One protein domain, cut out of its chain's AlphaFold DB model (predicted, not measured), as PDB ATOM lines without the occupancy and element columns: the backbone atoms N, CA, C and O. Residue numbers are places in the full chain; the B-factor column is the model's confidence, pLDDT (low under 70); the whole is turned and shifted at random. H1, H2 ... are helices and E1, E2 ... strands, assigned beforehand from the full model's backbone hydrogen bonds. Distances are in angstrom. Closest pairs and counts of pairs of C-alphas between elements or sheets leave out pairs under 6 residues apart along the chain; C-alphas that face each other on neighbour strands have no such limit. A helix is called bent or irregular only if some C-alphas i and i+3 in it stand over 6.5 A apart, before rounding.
ATOM      1  N   TYR A   9     168.743 180.670 146.089       95.44
ATOM      2  CA  TYR A   9     169.704 179.573 146.129       95.44
ATOM      3  C   TYR A   9     170.742 179.820 147.224       95.44
ATOM      4  O   TYR A   9     171.564 180.726 147.123       95.44
ATOM      5  N   PHE A  10     170.727 178.993 148.268       95.50
ATOM      6  CA  PHE A  10     171.658 179.108 149.389       95.50
ATOM      7  C   PHE A  10     172.838 178.163 149.208       95.50
ATOM      8  O   PHE A  10     172.631 176.958 149.044       95.50
ATOM      9  N   LEU A  11     174.063 178.673 149.312       93.38
ATOM     10  CA  LEU A  11     175.288 177.885 149.212       93.38
ATOM     11  C   LEU A  11     176.317 178.318 150.248       93.38
ATOM     12  O   LEU A  11     176.607 179.498 150.402       93.38
ATOM     13  N   GLU A  12     176.936 177.326 150.879       93.00
ATOM     14  CA  GLU A  12     178.170 177.502 151.630       93.00
ATOM     15  C   GLU A  12     179.255 176.614 151.009       93.00
ATOM     16  O   GLU A  12     179.136 175.386 151.025       93.00
ATOM     17  N   ASP A  13     180.312 177.233 150.478       89.75
ATOM     18  CA  ASP A  13     181.369 176.548 149.720       89.75
ATOM     19  C   ASP A  13     182.111 175.505 150.567       89.75
ATOM     20  O   ASP A  13     182.481 174.431 150.085       89.75
ATOM     21  N   SER A  14     182.276 175.787 151.865       91.62
ATOM     22  CA  SER A  14     182.993 174.907 152.789       91.62
ATOM     23  C   SER A  14     182.281 173.573 153.050       91.62
ATOM     24  O   SER A  14     182.942 172.596 153.411       91.62
ATOM     25  N   LEU A  15     180.963 173.475 152.808       92.50
ATOM     26  CA  LEU A  15     180.188 172.253 153.063       92.50
ATOM     27  C   LEU A  15     180.675 171.051 152.243       92.50
ATOM     28  O   LEU A  15     180.620 169.920 152.726       92.50
ATOM     29  N   GLY A  16     181.185 171.275 151.031       93.38
ATOM     30  CA  GLY A  16     181.692 170.200 150.177       93.38
ATOM     31  C   GLY A  16     182.975 169.537 150.685       93.38
ATOM     32  O   GLY A  16     183.279 168.417 150.275       93.38
ATOM     33  N   GLY A  17     183.711 170.210 151.577       93.50
ATOM     34  CA  GLY A  17     184.970 169.724 152.147       93.50
ATOM     35  C   GLY A  17     184.806 168.823 153.372       93.50
ATOM     36  O   GLY A  17     185.785 168.232 153.824       93.50
ATOM     37  N   TYR A  18     183.595 168.698 153.921       94.19
ATOM     38  CA  TYR A  18     183.348 167.820 155.061       94.19
ATOM     39  C   TYR A  18     183.413 166.347 154.661       94.19
ATOM     40  O   TYR A  18     182.933 165.938 153.601       94.19
ATOM     41  N   TYR A  19     183.982 165.530 155.545       92.94
ATOM     42  CA  TYR A  19     184.290 164.137 155.265       92.94
ATOM     43  C   TYR A  19     183.791 163.219 156.379       92.94
ATOM     44  O   TYR A  19     184.325 163.214 157.481       92.94
ATOM     45  N   TYR A  20     182.790 162.401 156.056       91.81
ATOM     46  CA  TYR A  20     182.171 161.461 156.996       91.81
ATOM     47  C   TYR A  20     183.034 160.221 157.290       91.81
ATOM     48  O   TYR A  20     182.734 159.474 158.215       91.81
ATOM     49  N   GLY A  21     184.079 159.963 156.496       90.19
ATOM     50  CA  GLY A  21     184.960 158.806 156.662       90.19
ATOM     51  C   GLY A  21     185.117 157.932 155.406       90.19
ATOM     52  O   GLY A  21     184.345 158.048 154.443       90.19
ATOM     53  N   PRO A  22     186.119 157.030 155.404       87.19
ATOM     54  CA  PRO A  22     186.580 156.296 154.215       87.19
ATOM     55  C   PRO A  22     185.558 155.349 153.602       87.19
ATOM     56  O   PRO A  22     185.559 155.167 152.389       87.19
ATOM     57  N   LYS A  23     184.636 154.805 154.395       88.75
ATOM     58  CA  LYS A  23     183.615 153.859 153.918       88.75
ATOM     59  C   LYS A  23     182.188 154.398 154.008       88.75
ATOM     60  O   LYS A  23     181.252 153.716 153.614       88.75
ATOM     61  N   HIS A  24     182.017 155.625 154.497       92.69
ATOM     62  CA  HIS A  24     180.690 156.192 154.692       92.69
ATOM     63  C   HIS A  24     180.082 156.657 153.353       92.69
ATOM     64  O   HIS A  24     180.767 157.384 152.621       92.69
ATOM     65  N   PRO A  25     178.828 156.295 153.018       94.88
ATOM     66  CA  PRO A  25     178.223 156.610 151.720       94.88
ATOM     67  C   PRO A  25     177.857 158.091 151.563       94.88
ATOM     68  O   PRO A  25     177.873 158.616 150.452       94.88
ATOM     69  N   MET A  26     177.563 158.802 152.658       95.75
ATOM     70  CA  MET A  26     177.305 160.243 152.593       95.75
ATOM     71  C   MET A  26     178.592 161.002 152.254       95.75
ATOM     72  O   MET A  26     179.525 161.035 153.059       95.75
ATOM     73  N   LYS A  27     178.620 161.638 151.078       95.94
ATOM     74  CA  LYS A  27     179.708 162.505 150.609       95.94
ATOM     75  C   LYS A  27     179.188 163.939 150.417       95.94
ATOM     76  O   LYS A  27     178.580 164.216 149.379       95.94
ATOM     77  N   PRO A  28     179.432 164.863 151.370       96.31
ATOM     78  CA  PRO A  28     179.043 166.272 151.242       96.31
ATOM     79  C   PRO A  28     179.544 166.953 149.963       96.31
ATOM     80  O   PRO A  28     178.874 167.845 149.449       96.31
ATOM     81  N   HIS A  29     180.643 166.460 149.380       96.56
ATOM     82  CA  HIS A  29     181.169 166.874 148.074       96.56
ATOM     83  C   HIS A  29     180.116 166.946 146.954       96.56
ATOM     84  O   HIS A  29     180.218 167.792 146.065       96.56
ATOM     85  N   ARG A  30     179.051 166.127 147.018       96.75
ATOM     86  CA  ARG A  30     177.930 166.191 146.065       96.75
ATOM     87  C   ARG A  30     177.307 167.592 145.964       96.75
ATOM     88  O   ARG A  30     176.823 167.956 144.902       96.75
ATOM     89  N   LEU A  31     177.350 168.391 147.036       96.12
ATOM     90  CA  LEU A  31     176.867 169.776 147.041       96.12
ATOM     91  C   LEU A  31     177.708 170.673 146.123       96.12
ATOM     92  O   LEU A  31     177.139 171.431 145.340       96.12
ATOM     93  N   SER A  32     179.038 170.551 146.172       96.00
ATOM     94  CA  SER A  32     179.948 171.278 145.276       96.00
ATOM     95  C   SER A  32     179.768 170.843 143.824       96.00
ATOM     96  O   SER A  32     179.755 171.685 142.933       96.00
ATOM     97  N   MET A  33     179.560 169.544 143.579       97.12
ATOM     98  CA  MET A  33     179.265 169.039 142.234       97.12
ATOM     99  C   MET A  33     177.973 169.647 141.675       97.12
ATOM    100  O   MET A  33     177.969 170.159 140.557       97.12
ATOM    101  N   THR A  34     176.892 169.651 142.462       97.31
ATOM    102  CA  THR A  34     175.624 170.280 142.063       97.31
ATOM    103  C   THR A  34     175.787 171.778 141.824       97.31
ATOM    104  O   THR A  34     175.229 172.299 140.862       97.31
ATOM    105  N   HIS A  35     176.566 172.478 142.654       96.69
ATOM    106  CA  HIS A  35     176.834 173.899 142.443       96.69
ATOM    107  C   HIS A  35     177.611 174.161 141.143       96.69
ATOM    108  O   HIS A  35     177.259 175.062 140.387       96.69
ATOM    109  N   ASN A  36     178.601 173.329 140.816       97.00
ATOM    110  CA  ASN A  36     179.334 173.452 139.555       97.00
ATOM    111  C   ASN A  36     178.420 173.264 138.337       97.00
ATOM    112  O   ASN A  36     178.556 173.999 137.363       97.00
ATOM    113  N   LEU A  37     177.459 172.335 138.395       98.12
ATOM    114  CA  LEU A  37     176.445 172.196 137.343       98.12
ATOM    115  C   LEU A  37     175.536 173.429 137.275       98.12
ATOM    116  O   LEU A  37     175.261 173.929 136.190       98.12
ATOM    117  N   PHE A  38     175.110 173.957 138.421       97.31
ATOM    118  CA  PHE A  38     174.314 175.183 138.496       97.31
ATOM    119  C   PHE A  38     175.012 176.382 137.830       97.31
ATOM    120  O   PHE A  38     174.359 177.156 137.130       97.31
ATOM    121  N   LEU A  39     176.332 176.501 137.983       96.81
ATOM    122  CA  LEU A  39     177.135 177.499 137.275       96.81
ATOM    123  C   LEU A  39     177.280 177.177 135.781       96.81
ATOM    124  O   LEU A  39     177.051 178.052 134.953       96.81
ATOM    125  N   ALA A  40     177.624 175.933 135.432       98.19
ATOM    126  CA  ALA A  40     177.874 175.512 134.050       98.19
ATOM    127  C   ALA A  40     176.639 175.632 133.141       98.19
ATOM    128  O   ALA A  40     176.781 175.848 131.943       98.19
ATOM    129  N   TYR A  41     175.439 175.506 133.711       98.12
ATOM    130  CA  TYR A  41     174.169 175.707 133.013       98.12
ATOM    131  C   TYR A  41     173.628 177.142 133.120       98.12
ATOM    132  O   TYR A  41     172.465 177.371 132.796       98.12
ATOM    133  N   ASP A  42     174.426 178.101 133.608       97.69
ATOM    134  CA  ASP A  42     174.038 179.509 133.782       97.69
ATOM    135  C   ASP A  42     172.782 179.724 134.662       97.69
ATOM    136  O   ASP A  42     172.175 180.798 134.661       97.69
ATOM    137  N   LEU A  43     172.401 178.736 135.483       96.62
ATOM    138  CA  LEU A  43     171.184 178.790 136.305       96.62
ATOM    139  C   LEU A  43     171.257 179.870 137.390       96.62
ATOM    140  O   LEU A  43     170.226 180.382 137.826       96.62
ATOM    141  N   TYR A  44     172.468 180.272 137.779       95.50
ATOM    142  CA  TYR A  44     172.703 181.388 138.695       95.50
ATOM    143  C   TYR A  44     172.146 182.724 138.195       95.50
ATOM    144  O   TYR A  44     171.864 183.602 138.999       95.50
ATOM    145  N   ARG A  45     171.933 182.882 136.882       95.50
ATOM    146  CA  ARG A  45     171.301 184.081 136.305       95.50
ATOM    147  C   ARG A  45     169.796 184.142 136.567       95.50
ATOM    148  O   ARG A  45     169.183 185.187 136.371       95.50
ATOM    149  N   HIS A  46     169.207 183.027 136.993       95.38
ATOM    150  CA  HIS A  46     167.774 182.864 137.223       95.38
ATOM    151  C   HIS A  46     167.419 182.702 138.710       95.38
ATOM    152  O   HIS A  46     166.259 182.442 139.027       95.38
ATOM    153  N   ALA A  47     168.390 182.850 139.617       95.31
ATOM    154  CA  ALA A  47     168.183 182.729 141.055       95.31
ATOM    155  C   ALA A  47     168.993 183.771 141.837       95.31
ATOM    156  O   ALA A  47     170.096 184.150 141.450       95.31
ATOM    157  N   GLU A  48     168.457 184.202 142.973       95.38
ATOM    158  CA  GLU A  48     169.167 185.043 143.935       95.38
ATOM    159  C   GLU A  48     170.068 184.142 144.791       95.38
ATOM    160  O   GLU A  48     169.583 183.274 145.516       95.38
ATOM    161  N   VAL A  49     171.389 184.292 144.664       94.75
ATOM    162  CA  VAL A  49     172.363 183.432 145.351       94.75
ATOM    163  C   VAL A  49     172.773 184.048 146.687       94.75
ATOM    164  O   VAL A  49     173.286 185.166 146.727       94.75
ATOM    165  N   TYR A  50     172.606 183.294 147.771       94.88
ATOM    166  CA  TYR A  50     172.911 183.721 149.133       94.88
ATOM    167  C   TYR A  50     173.920 182.793 149.801       94.88
ATOM    168  O   TYR A  50     173.890 181.572 149.625       94.88
ATOM    169  N   ARG A  51     174.776 183.379 150.642       93.69
ATOM    170  CA  ARG A  51     175.560 182.618 151.612       93.69
ATOM    171  C   ARG A  51     174.771 182.551 152.926       93.69
ATOM    172  O   ARG A  51     174.511 183.607 153.500       93.69
ATOM    173  N   PRO A  52     174.376 181.356 153.392       92.75
ATOM    174  CA  PRO A  52     173.636 181.195 154.638       92.75
ATOM    175  C   PRO A  52     174.531 181.554 155.831       92.75
ATOM    176  O   PRO A  52     175.751 181.351 155.788       92.75
ATOM    177  N   ARG A  53     173.942 182.021 156.935       94.19
ATOM    178  CA  ARG A  53     174.672 182.049 158.212       94.19
ATOM    179  C   ARG A  53     174.656 180.659 158.844       94.19
ATOM    180  O   ARG A  53     173.933 179.751 158.447       94.19
ATOM    181  N   LYS A  54     175.482 180.482 159.870       95.62
ATOM    182  CA  LYS A  54     175.380 179.322 160.758       95.62
ATOM    183  C   LYS A  54     174.155 179.501 161.650       95.62
ATOM    184  O   LYS A  54     174.059 180.542 162.302       95.62
ATOM    185  N   ALA A  55     173.311 178.475 161.752       97.00
ATOM    186  CA  ALA A  55     172.246 178.442 162.754       97.00
ATOM    187  C   ALA A  55     172.833 178.680 164.155       97.00
ATOM    188  O   ALA A  55     173.964 178.257 164.430       97.00
ATOM    189  N   THR A  56     172.139 179.394 165.028       96.25
ATOM    190  CA  THR A  56     172.571 179.596 166.415       96.25
ATOM    191  C   THR A  56     172.238 178.366 167.263       96.25
ATOM    192  O   THR A  56     171.587 177.434 166.793       96.25
ATOM    193  N   ALA A  57     172.747 178.306 168.496       95.62
ATOM    194  CA  ALA A  57     172.393 177.201 169.387       95.62
ATOM    195  C   ALA A  57     170.909 177.280 169.764       95.62
ATOM    196  O   ALA A  57     170.233 176.261 169.796       95.62
ATOM    197  N   GLU A  58     170.404 178.495 169.971       96.31
ATOM    198  CA  GLU A  58     169.014 178.788 170.319       96.31
ATOM    199  C   GLU A  58     168.053 178.251 169.257       96.31
ATOM    200  O   GLU A  58     167.100 177.565 169.599       96.31
ATOM    201  N   GLU A  59     168.361 178.450 167.974       96.56
ATOM    202  CA  GLU A  59     167.549 177.923 166.868       96.56
ATOM    203  C   GLU A  59     167.556 176.393 166.804       96.56
ATOM    204  O   GLU A  59     166.553 175.769 166.473       96.56
ATOM    205  N   LEU A  60     168.680 175.754 167.141       96.75
ATOM    206  CA  LEU A  60     168.730 174.293 167.227       96.75
ATOM    207  C   LEU A  60     167.909 173.774 168.419       96.75
ATOM    208  O   LEU A  60     167.312 172.700 168.327       96.75
ATOM    209  N   LEU A  61     167.868 174.533 169.517       97.44
ATOM    210  CA  LEU A  61     167.127 174.213 170.741       97.44
ATOM    211  C   LEU A  61     165.609 174.383 170.602       97.44
ATOM    212  O   LEU A  61     164.876 173.851 171.430       97.44
ATOM    213  N   GLU A  62     165.120 175.059 169.559       96.69
ATOM    214  CA  GLU A  62     163.677 175.133 169.273       96.69
ATOM    215  C   GLU A  62     163.059 173.749 169.025       96.69
ATOM    216  O   GLU A  62     161.865 173.548 169.251       96.69
ATOM    217  N   PHE A  63     163.873 172.779 168.595       96.88
ATOM    218  CA  PHE A  63     163.441 171.404 168.348       96.88
ATOM    219  C   PHE A  63     164.248 170.353 169.122       96.88
ATOM    220  O   PHE A  63     163.691 169.351 169.577       96.88
ATOM    221  N   HIS A  64     165.561 170.532 169.260       97.75
ATOM    222  CA  HIS A  64     166.428 169.553 169.911       97.75
ATOM    223  C   HIS A  64     166.560 169.793 171.416       97.75
ATOM    224  O   HIS A  64     166.490 170.916 171.902       97.75
ATOM    225  N   THR A  65     166.827 168.725 172.170       97.94
ATOM    226  CA  THR A  65     167.091 168.840 173.607       97.94
ATOM    227  C   THR A  65     168.421 169.541 173.878       97.94
ATOM    228  O   THR A  65     169.397 169.355 173.144       97.94
ATOM    229  N   THR A  66     168.490 170.275 174.990       97.69
ATOM    230  CA  THR A  66     169.716 170.947 175.447       97.69
ATOM    231  C   THR A  66     170.895 169.992 175.542       97.69
ATOM    232  O   THR A  66     171.957 170.254 174.991       97.69
ATOM    233  N   GLU A  67     170.669 168.818 176.129       96.44
ATOM    234  CA  GLU A  67     171.691 167.782 176.284       96.44
ATOM    235  C   GLU A  67     172.318 167.355 174.947       96.44
ATOM    236  O   GLU A  67     173.516 167.082 174.882       96.44
ATOM    237  N   TYR A  68     171.521 167.291 173.875       96.00
ATOM    238  CA  TYR A  68     172.014 166.902 172.557       96.00
ATOM    239  C   TYR A  68     172.807 168.029 171.887       96.00
ATOM    240  O   TYR A  68     173.878 167.782 171.331       96.00
ATOM    241  N   VAL A  69     172.319 169.271 171.961       96.31
ATOM    242  CA  VAL A  69     173.021 170.437 171.399       96.31
ATOM    243  C   VAL A  69     174.348 170.683 172.128       96.31
ATOM    244  O   VAL A  69     175.366 170.959 171.483       96.31
ATOM    245  N   ASP A  70     174.381 170.488 173.445       94.69
ATOM    246  CA  ASP A  70     175.606 170.559 174.247       94.69
ATOM    247  C   ASP A  70     176.611 169.480 173.832       94.69
ATOM    248  O   ASP A  70     177.796 169.767 173.639       94.69
ATOM    249  N   PHE A  71     176.148 168.240 173.632       93.31
ATOM    250  CA  PHE A  71     176.981 167.157 173.107       93.31
ATOM    251  C   PHE A  71     177.563 167.501 171.730       93.31
ATOM    252  O   PHE A  71     178.774 167.370 171.521       93.31
ATOM    253  N   LEU A  72     176.734 167.982 170.797       93.00
ATOM    254  CA  LEU A  72     177.206 168.379 169.473       93.00
ATOM    255  C   LEU A  72     178.251 169.490 169.575       93.00
ATOM    256  O   LEU A  72     179.284 169.397 168.918       93.00
ATOM    257  N   THR A  73     178.044 170.484 170.442       92.31
ATOM    258  CA  THR A  73     178.992 171.587 170.650       92.31
ATOM    259  C   THR A  73     180.377 171.086 171.072       92.31
ATOM    260  O   THR A  73     181.385 171.561 170.541       92.31
ATOM    261  N   LYS A  74     180.452 170.068 171.943       89.06
ATOM    262  CA  LYS A  74     181.721 169.409 172.326       89.06
ATOM    263  C   LYS A  74     182.389 168.688 171.151       89.06
ATOM    264  O   LYS A  74     183.612 168.637 171.068       89.06
ATOM    265  N   CYS A  75     181.601 168.195 170.197       86.38
ATOM    266  CA  CYS A  75     182.087 167.549 168.977       86.38
ATOM    267  C   CYS A  75     182.600 168.547 167.915       86.38
ATOM    268  O   CYS A  75     182.862 168.164 166.774       86.38
ATOM    269  N   ASN A  76     182.769 169.833 168.242       85.81
ATOM    270  CA  ASN A  76     183.284 170.850 167.319       85.81
ATOM    271  C   ASN A  76     184.819 170.962 167.316       85.81
ATOM    272  O   ASN A  76     185.374 172.061 167.315       85.81
ATOM    273  N   VAL A  77     185.512 169.828 167.337       80.88
ATOM    274  CA  VAL A  77     186.977 169.774 167.374       80.88
ATOM    275  C   VAL A  77     187.532 169.276 166.041       80.88
ATOM    276  O   VAL A  77     186.932 168.438 165.368       80.88
ATOM    277  N   LYS A  78     188.688 169.811 165.645       69.31
ATOM    278  CA  LYS A  78     189.570 169.185 164.653       69.31
ATOM    279  C   LYS A  78     190.468 168.264 165.458       69.31
ATOM    280  O   LYS A  78     191.137 168.804 166.324       69.31
ATOM    281  N   HIS A  79     190.408 166.949 165.246       64.88
ATOM    282  CA  HIS A  79     191.317 165.892 165.740       64.88
ATOM    283  C   HIS A  79     190.530 164.641 166.161       64.88
ATOM    284  O   HIS A  79     189.850 164.605 167.188       64.88
ATOM    285  N   ALA A  80     190.735 163.557 165.411       60.25
ATOM    286  CA  ALA A  80     190.118 162.253 165.642       60.25
ATOM    287  C   ALA A  80     190.392 161.649 167.039       60.25
ATOM    288  O   ALA A  80     189.602 160.840 167.524       60.25
ATOM    289  N   SER A  81     191.486 162.037 167.706       60.81
ATOM    290  CA  SER A  81     191.817 161.579 169.065       60.81
ATOM    291  C   SER A  81     190.856 162.122 170.128       60.81
ATOM    292  O   SER A  81     190.508 161.390 171.052       60.81
ATOM    293  N   LEU A  82     190.369 163.358 169.972       58.81
ATOM    294  CA  LEU A  82     189.402 163.977 170.885       58.81
ATOM    295  C   LEU A  82     187.977 163.452 170.653       58.81
ATOM    296  O   LEU A  82     187.186 163.356 171.586       58.81
ATOM    297  N   MET A  83     187.667 163.009 169.433       63.69
ATOM    298  CA  MET A  83     186.361 162.429 169.094       63.69
ATOM    299  C   MET A  83     186.104 161.084 169.789       63.69
ATOM    300  O   MET A  83     184.973 160.797 170.177       63.69
ATOM    301  N   LYS A  84     187.148 160.276 170.029       67.06
ATOM    302  CA  LYS A  84     187.013 159.017 170.788       67.06
ATOM    303  C   LYS A  84     186.601 159.243 172.245       67.06
ATOM    304  O   LYS A  84     185.939 158.384 172.819       67.06
ATOM    305  N   VAL A  85     186.951 160.394 172.826       72.31
ATOM    306  CA  VAL A  85     186.564 160.756 174.200       72.31
ATOM    307  C   VAL A  85     185.045 160.922 174.302       72.31
ATOM    308  O   VAL A  85     184.435 160.461 175.264       72.31
ATOM    309  N   HIS A  86     184.424 161.493 173.268       77.56
ATOM    310  CA  HIS A  86     182.979 161.718 173.209       77.56
ATOM    311  C   HIS A  86     182.191 160.542 172.624       77.56
ATOM    312  O   HIS A  86     180.965 160.560 172.675       77.56
ATOM    313  N   ALA A  87     182.849 159.493 172.121       79.31
ATOM    314  CA  ALA A  87     182.163 158.346 171.523       79.31
ATOM    315  C   ALA A  87     181.211 157.644 172.509       79.31
ATOM    316  O   ALA A  87     180.116 157.247 172.122       79.31
ATOM    317  N   LYS A  88     181.577 157.541 173.798       84.19
ATOM    318  CA  LYS A  88     180.695 156.965 174.833       84.19
ATOM    319  C   LYS A  88     179.444 157.816 175.074       84.19
ATOM    320  O   LYS A  88     178.353 157.268 175.158       84.19
ATOM    321  N   GLU A  89     179.598 159.138 175.159       87.38
ATOM    322  CA  GLU A  89     178.475 160.081 175.292       87.38
ATOM    323  C   GLU A  89     177.590 160.048 174.034       87.38
ATOM    324  O   GLU A  89     176.366 159.979 174.129       87.38
ATOM    325  N   GLY A  90     178.213 159.967 172.855       86.88
ATOM    326  CA  GLY A  90     177.538 159.876 171.563       86.88
ATOM    327  C   GLY A  90     176.660 158.637 171.406       86.88
ATOM    328  O   GLY A  90     175.632 158.711 170.734       86.88
ATOM    329  N   GLN A  91     176.963 157.522 172.083       88.56
ATOM    330  CA  GLN A  91     176.113 156.326 172.042       88.56
ATOM    331  C   GLN A  91     174.681 156.589 172.529       88.56
ATOM    332  O   GLN A  91     173.761 155.986 171.963       88.56
ATOM    333  N   LYS A  92     174.490 157.501 173.503       92.31
ATOM    334  CA  LYS A  92     173.168 157.958 173.987       92.31
ATOM    335  C   LYS A  92     172.363 158.623 172.866       92.31
ATOM    336  O   LYS A  92     171.150 158.475 172.813       92.31
ATOM    337  N   PHE A  93     173.052 159.310 171.957       93.06
ATOM    338  CA  PHE A  93     172.470 160.051 170.837       93.06
ATOM    339  C   PHE A  93     172.578 159.316 169.494       93.06
ATOM    340  O   PHE A  93     172.290 159.894 168.453       93.06
ATOM    341  N   ASN A  94     172.994 158.044 169.507       91.88
ATOM    342  CA  ASN A  94     173.249 157.239 168.311       91.88
ATOM    343  C   ASN A  94     174.319 157.828 167.360       91.88
ATOM    344  O   ASN A  94     174.250 157.635 166.150       91.88
ATOM    345  N   VAL A  95     175.324 158.522 167.902       91.19
ATOM    346  CA  VAL A  95     176.446 159.121 167.158       91.19
ATOM    347  C   VAL A  95     177.772 158.488 167.594       91.19
ATOM    348  O   VAL A  95     178.008 158.267 168.779       91.19
ATOM    349  N   GLY A  96     178.669 158.205 166.647       86.31
ATOM    350  CA  GLY A  96     180.045 157.775 166.925       86.31
ATOM    351  C   GLY A  96     180.222 156.304 167.319       86.31
ATOM    352  O   GLY A  96     181.259 155.953 167.878       86.31
ATOM    353  N   ARG A  97     179.238 155.439 167.043       83.50
ATOM    354  CA  ARG A  97     179.384 153.977 167.188       83.50
ATOM    355  C   ARG A  97     180.336 153.436 166.112       83.50
ATOM    356  O   ARG A  97     180.284 153.907 164.980       83.50
ATOM    357  N   GLU A  98     181.179 152.454 166.448       74.94
ATOM    358  CA  GLU A  98     182.198 151.904 165.528       74.94
ATOM    359  C   GLU A  98     181.597 151.325 164.235       74.94
ATOM    360  O   GLU A  98     182.181 151.472 163.166       74.94
ATOM    361  N   GLU A  99     180.390 150.762 164.328       79.12
ATOM    362  CA  GLU A  99     179.596 150.250 163.201       79.12
ATOM    363  C   GLU A  99     178.272 151.021 163.037       79.12
ATOM    364  O   GLU A  99     177.261 150.474 162.606       79.12
ATOM    365  N   GLY A 100     178.239 152.289 163.456       82.50
ATOM    366  CA  GLY A 100     177.045 153.126 163.358       82.50
ATOM    367  C   GLY A 100     176.933 153.902 162.048       82.50
ATOM    368  O   GLY A 100     177.933 154.235 161.414       82.50
ATOM    369  N   ASP A 101     175.703 154.297 161.722       89.88
ATOM    370  CA  ASP A 101     175.387 155.113 160.541       89.88
ATOM    371  C   ASP A 101     175.748 156.601 160.699       89.88
ATOM    372  O   ASP A 101     175.838 157.333 159.719       89.88
ATOM    373  N   CYS A 102     175.948 157.077 161.931       91.81
ATOM    374  CA  CYS A 102     176.199 158.489 162.234       91.81
ATOM    375  C   CYS A 102     177.600 158.665 162.842       91.81
ATOM    376  O   CYS A 102     177.731 158.723 164.067       91.81
ATOM    377  N   PRO A 103     178.671 158.716 162.031       90.62
ATOM    378  CA  PRO A 103     180.032 158.827 162.543       90.62
ATOM    379  C   PRO A 103     180.324 160.215 163.129       90.62
ATOM    380  O   PRO A 103     179.767 161.224 162.697       90.62
ATOM    381  N   LEU A 104     181.264 160.269 164.076       89.50
ATOM    382  CA  LEU A 104     181.911 161.520 164.477       89.50
ATOM    383  C   LEU A 104     182.974 161.895 163.438       89.50
ATOM    384  O   LEU A 104     183.791 161.059 163.055       89.50
ATOM    385  N   PHE A 105     182.987 163.156 163.011       89.25
ATOM    386  CA  PHE A 105     183.986 163.698 162.091       89.25
ATOM    387  C   PHE A 105     184.330 165.148 162.437       89.25
ATOM    388  O   PHE A 105     183.626 165.805 163.205       89.25
ATOM    389  N   ASP A 106     185.428 165.646 161.870       90.06
ATOM    390  CA  ASP A 106     185.979 166.958 162.207       90.06
ATOM    391  C   ASP A 106     184.961 168.094 162.016       90.06
ATOM    392  O   ASP A 106     184.372 168.268 160.947       90.06
ATOM    393  N   ASN A 107     184.819 168.928 163.051       90.94
ATOM    394  CA  ASN A 107     183.889 170.062 163.088       90.94
ATOM    395  C   ASN A 107     182.416 169.684 162.825       90.94
ATOM    396  O   ASN A 107     181.691 170.465 162.198       90.94
ATOM    397  N   LEU A 108     181.965 168.518 163.306       92.31
ATOM    398  CA  LEU A 108     180.582 168.039 163.161       92.31
ATOM    399  C   LEU A 108     179.545 169.113 163.523       92.31
ATOM    400  O   LEU A 108     178.604 169.341 162.770       92.31
ATOM    401  N   TYR A 109     179.739 169.830 164.633       94.62
ATOM    402  CA  TYR A 109     178.798 170.879 165.029       94.62
ATOM    403  C   TYR A 109     178.689 171.997 163.994       94.62
ATOM    404  O   TYR A 109     177.592 172.401 163.619       94.62
ATOM    405  N   ASN A 110     179.826 172.486 163.491       94.69
ATOM    406  CA  ASN A 110     179.830 173.496 162.438       94.69
ATOM    407  C   ASN A 110     179.133 172.988 161.171       94.69
ATOM    408  O   ASN A 110     178.424 173.771 160.547       94.69
ATOM    409  N   TYR A 111     179.300 171.708 160.815       95.12
ATOM    410  CA  TYR A 111     178.566 171.106 159.703       95.12
ATOM    411  C   TYR A 111     177.055 171.197 159.932       95.12
ATOM    412  O   TYR A 111     176.360 171.771 159.100       95.12
ATOM    413  N   CYS A 112     176.568 170.732 161.089       95.75
ATOM    414  CA  CYS A 112     175.150 170.797 161.451       95.75
ATOM    415  C   CYS A 112     174.609 172.232 161.401       95.75
ATOM    416  O   CYS A 112     173.575 172.488 160.791       95.75
ATOM    417  N   ARG A 113     175.337 173.194 161.978       96.44
ATOM    418  CA  ARG A 113     174.931 174.607 161.982       96.44
ATOM    419  C   ARG A 113     174.862 175.210 160.581       96.44
ATOM    420  O   ARG A 113     173.969 176.006 160.313       96.44
ATOM    421  N   LEU A 114     175.800 174.862 159.701       95.31
ATOM    422  CA  LEU A 114     175.801 175.319 158.311       95.31
ATOM    423  C   LEU A 114     174.665 174.683 157.507       95.31
ATOM    424  O   LEU A 114     174.045 175.359 156.691       95.31
ATOM    425  N   THR A 115     174.374 173.399 157.727       94.56
ATOM    426  CA  THR A 115     173.261 172.731 157.044       94.56
ATOM    427  C   THR A 115     171.908 173.253 157.510       94.56
ATOM    428  O   THR A 115     171.058 173.503 156.664       94.56
ATOM    429  N   SER A 116     171.724 173.470 158.816       95.75
ATOM    430  CA  SER A 116     170.469 173.990 159.372       95.75
ATOM    431  C   SER A 116     170.272 175.474 159.066       95.75
ATOM    432  O   SER A 116     169.167 175.886 158.739       95.75
ATOM    433  N   GLY A 117     171.348 176.270 159.076       94.19
ATOM    434  CA  GLY A 117     171.286 177.697 158.746       94.19
ATOM    435  C   GLY A 117     170.691 177.967 157.359       94.19
ATOM    436  O   GLY A 117     169.929 178.906 157.163       94.19
ATOM    437  N   ARG A 118     170.947 177.066 156.401       91.06
ATOM    438  CA  ARG A 118     170.386 177.130 155.039       91.06
ATOM    439  C   ARG A 118     168.872 177.000 154.975       91.06
ATOM    440  O   ARG A 118     168.299 177.435 153.986       91.06
ATOM    441  N   THR A 119     168.264 176.338 155.952       90.81
ATOM    442  CA  THR A 119     166.816 176.115 156.001       90.81
ATOM    443  C   THR A 119     166.109 177.102 156.918       90.81
ATOM    444  O   THR A 119     164.912 177.294 156.784       90.81
ATOM    445  N   THR A 120     166.825 177.715 157.862       87.94
ATOM    446  CA  THR A 120     166.267 178.762 158.730       87.94
ATOM    447  C   THR A 120     166.304 180.138 158.072       87.94
ATOM    448  O   THR A 120     165.461 180.972 158.369       87.94
ATOM    449  N   ASP A 121     167.266 180.379 157.176       79.12
ATOM    450  CA  ASP A 121     167.379 181.638 156.424       79.12
ATOM    451  C   ASP A 121     166.563 181.654 155.115       79.12
ATOM    452  O   ASP A 121     166.589 182.660 154.400       79.12
ATOM    453  N   SER A 122     165.907 180.539 154.760       66.75
ATOM    454  CA  SER A 122     165.192 180.348 153.486       66.75
ATOM    455  C   SER A 122     163.761 180.859 153.473       66.75
ATOM    456  O   SER A 122     163.078 180.678 154.503       66.75
TER     457      SER A 122
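This is residues 9 to 122 of the 122 residues of the protein "Hypothetical protein" of Rhodosorus marinus (UniProt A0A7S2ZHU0). A helical hairpin of H5 and H6, with short H4 beside H5, makes one end of the domain, while H2, H3 and the short strand E1 make the other end. H7 runs through the middle between these two groups, with one end meeting H5 and short H1 close to it. The printed part has 114 residues, with seven named helices and one named strand in the order H1, H2, H3, E1, H4, H5, H6, H7; the class is mostly helix, and E1 pairs with no named strand. The whole is only just compact, close to loose, with a radius of gyration of the C-alphas of 15.7 A and spans of 48 by 33 by 20 A.

The longest helix by residues, H6, holds residues 80 to 93 and measures 18.5 A; it begins at C-alpha 80, (190.118, 162.253, 165.642), and is irregular, with C-alphas 85 and 88 7.0 A apart. H5 is residues 66 to 74, 12.5 A long, and H4 is residues 57 to 61. H7, residues 108 to 120, measures 18.4 A and ends at C-alpha 120, (166.267, 178.762, 158.730). H1 is residues 13 to 17, starting at C-alpha 13, (181.369, 176.548, 149.720); it is neither bent nor irregular, but only just: C-alphas 13 and 16 are 6.4 A apart. H2, residues 30 to 40, measures 15.2 A; H3 is residues 43 to 46 and E1 is residues 48 to 50.

H6 and H5 touch as a helical hairpin, at a shallow tilt of 13 degrees, opposite ways; their closest C-alphas, of Phe 93 and Tyr 68, are 7.1 A apart. H5 is the hub, touching three helices. It only just touches H4, with 3 pairs of C-alphas within 8 A, the closest those of Val 69 and Leu 61 at 7.0 A. H5 and H7 touch only at their ends, H7 with residues 108 to 109 alone; the C-alphas of Leu 72 and Tyr 109 are closest at 5.3 A, and the steep tilt is 57 degrees, opposite ways. H4 and H7 are near each other, with 11 pairs of C-alphas within 10 A. H7 and H1 are close but not clearly touching, the closest C-alphas being those of Tyr 111 and Leu 15, 6.9 A. H1 touches H2, closest at the C-alphas of Gly 16 and Ser 32, 5.3 A. H2 and H3 are close but not clearly touching, with Phe 38 and Tyr 44 closest at 6.4 A between C-alphas. H3 and E1 meet only through their link, and residues 9 to 10 pair in parallel with residues 49 to 50 of E1. In H2, H4 and H5 every O i to N i+4 pair is within hydrogen-bond range; in H7 7 of 9 are, in H6 3 of 10 beside 9 of 11 O i to N i+3 pairs, in H1 0 of 1 beside 1 of 2, and H3 is too short for such a pair.

The C-alphas of Arg 45 and Lys 88 are farthest apart, 48.0 A. The printed part has no cut. The links H1 to H2 and H6 to H7 are long, 12 and 14 residues. The mean pLDDT of the printed part is 90.5; residues 78 to 84 and residue 122 are under 70.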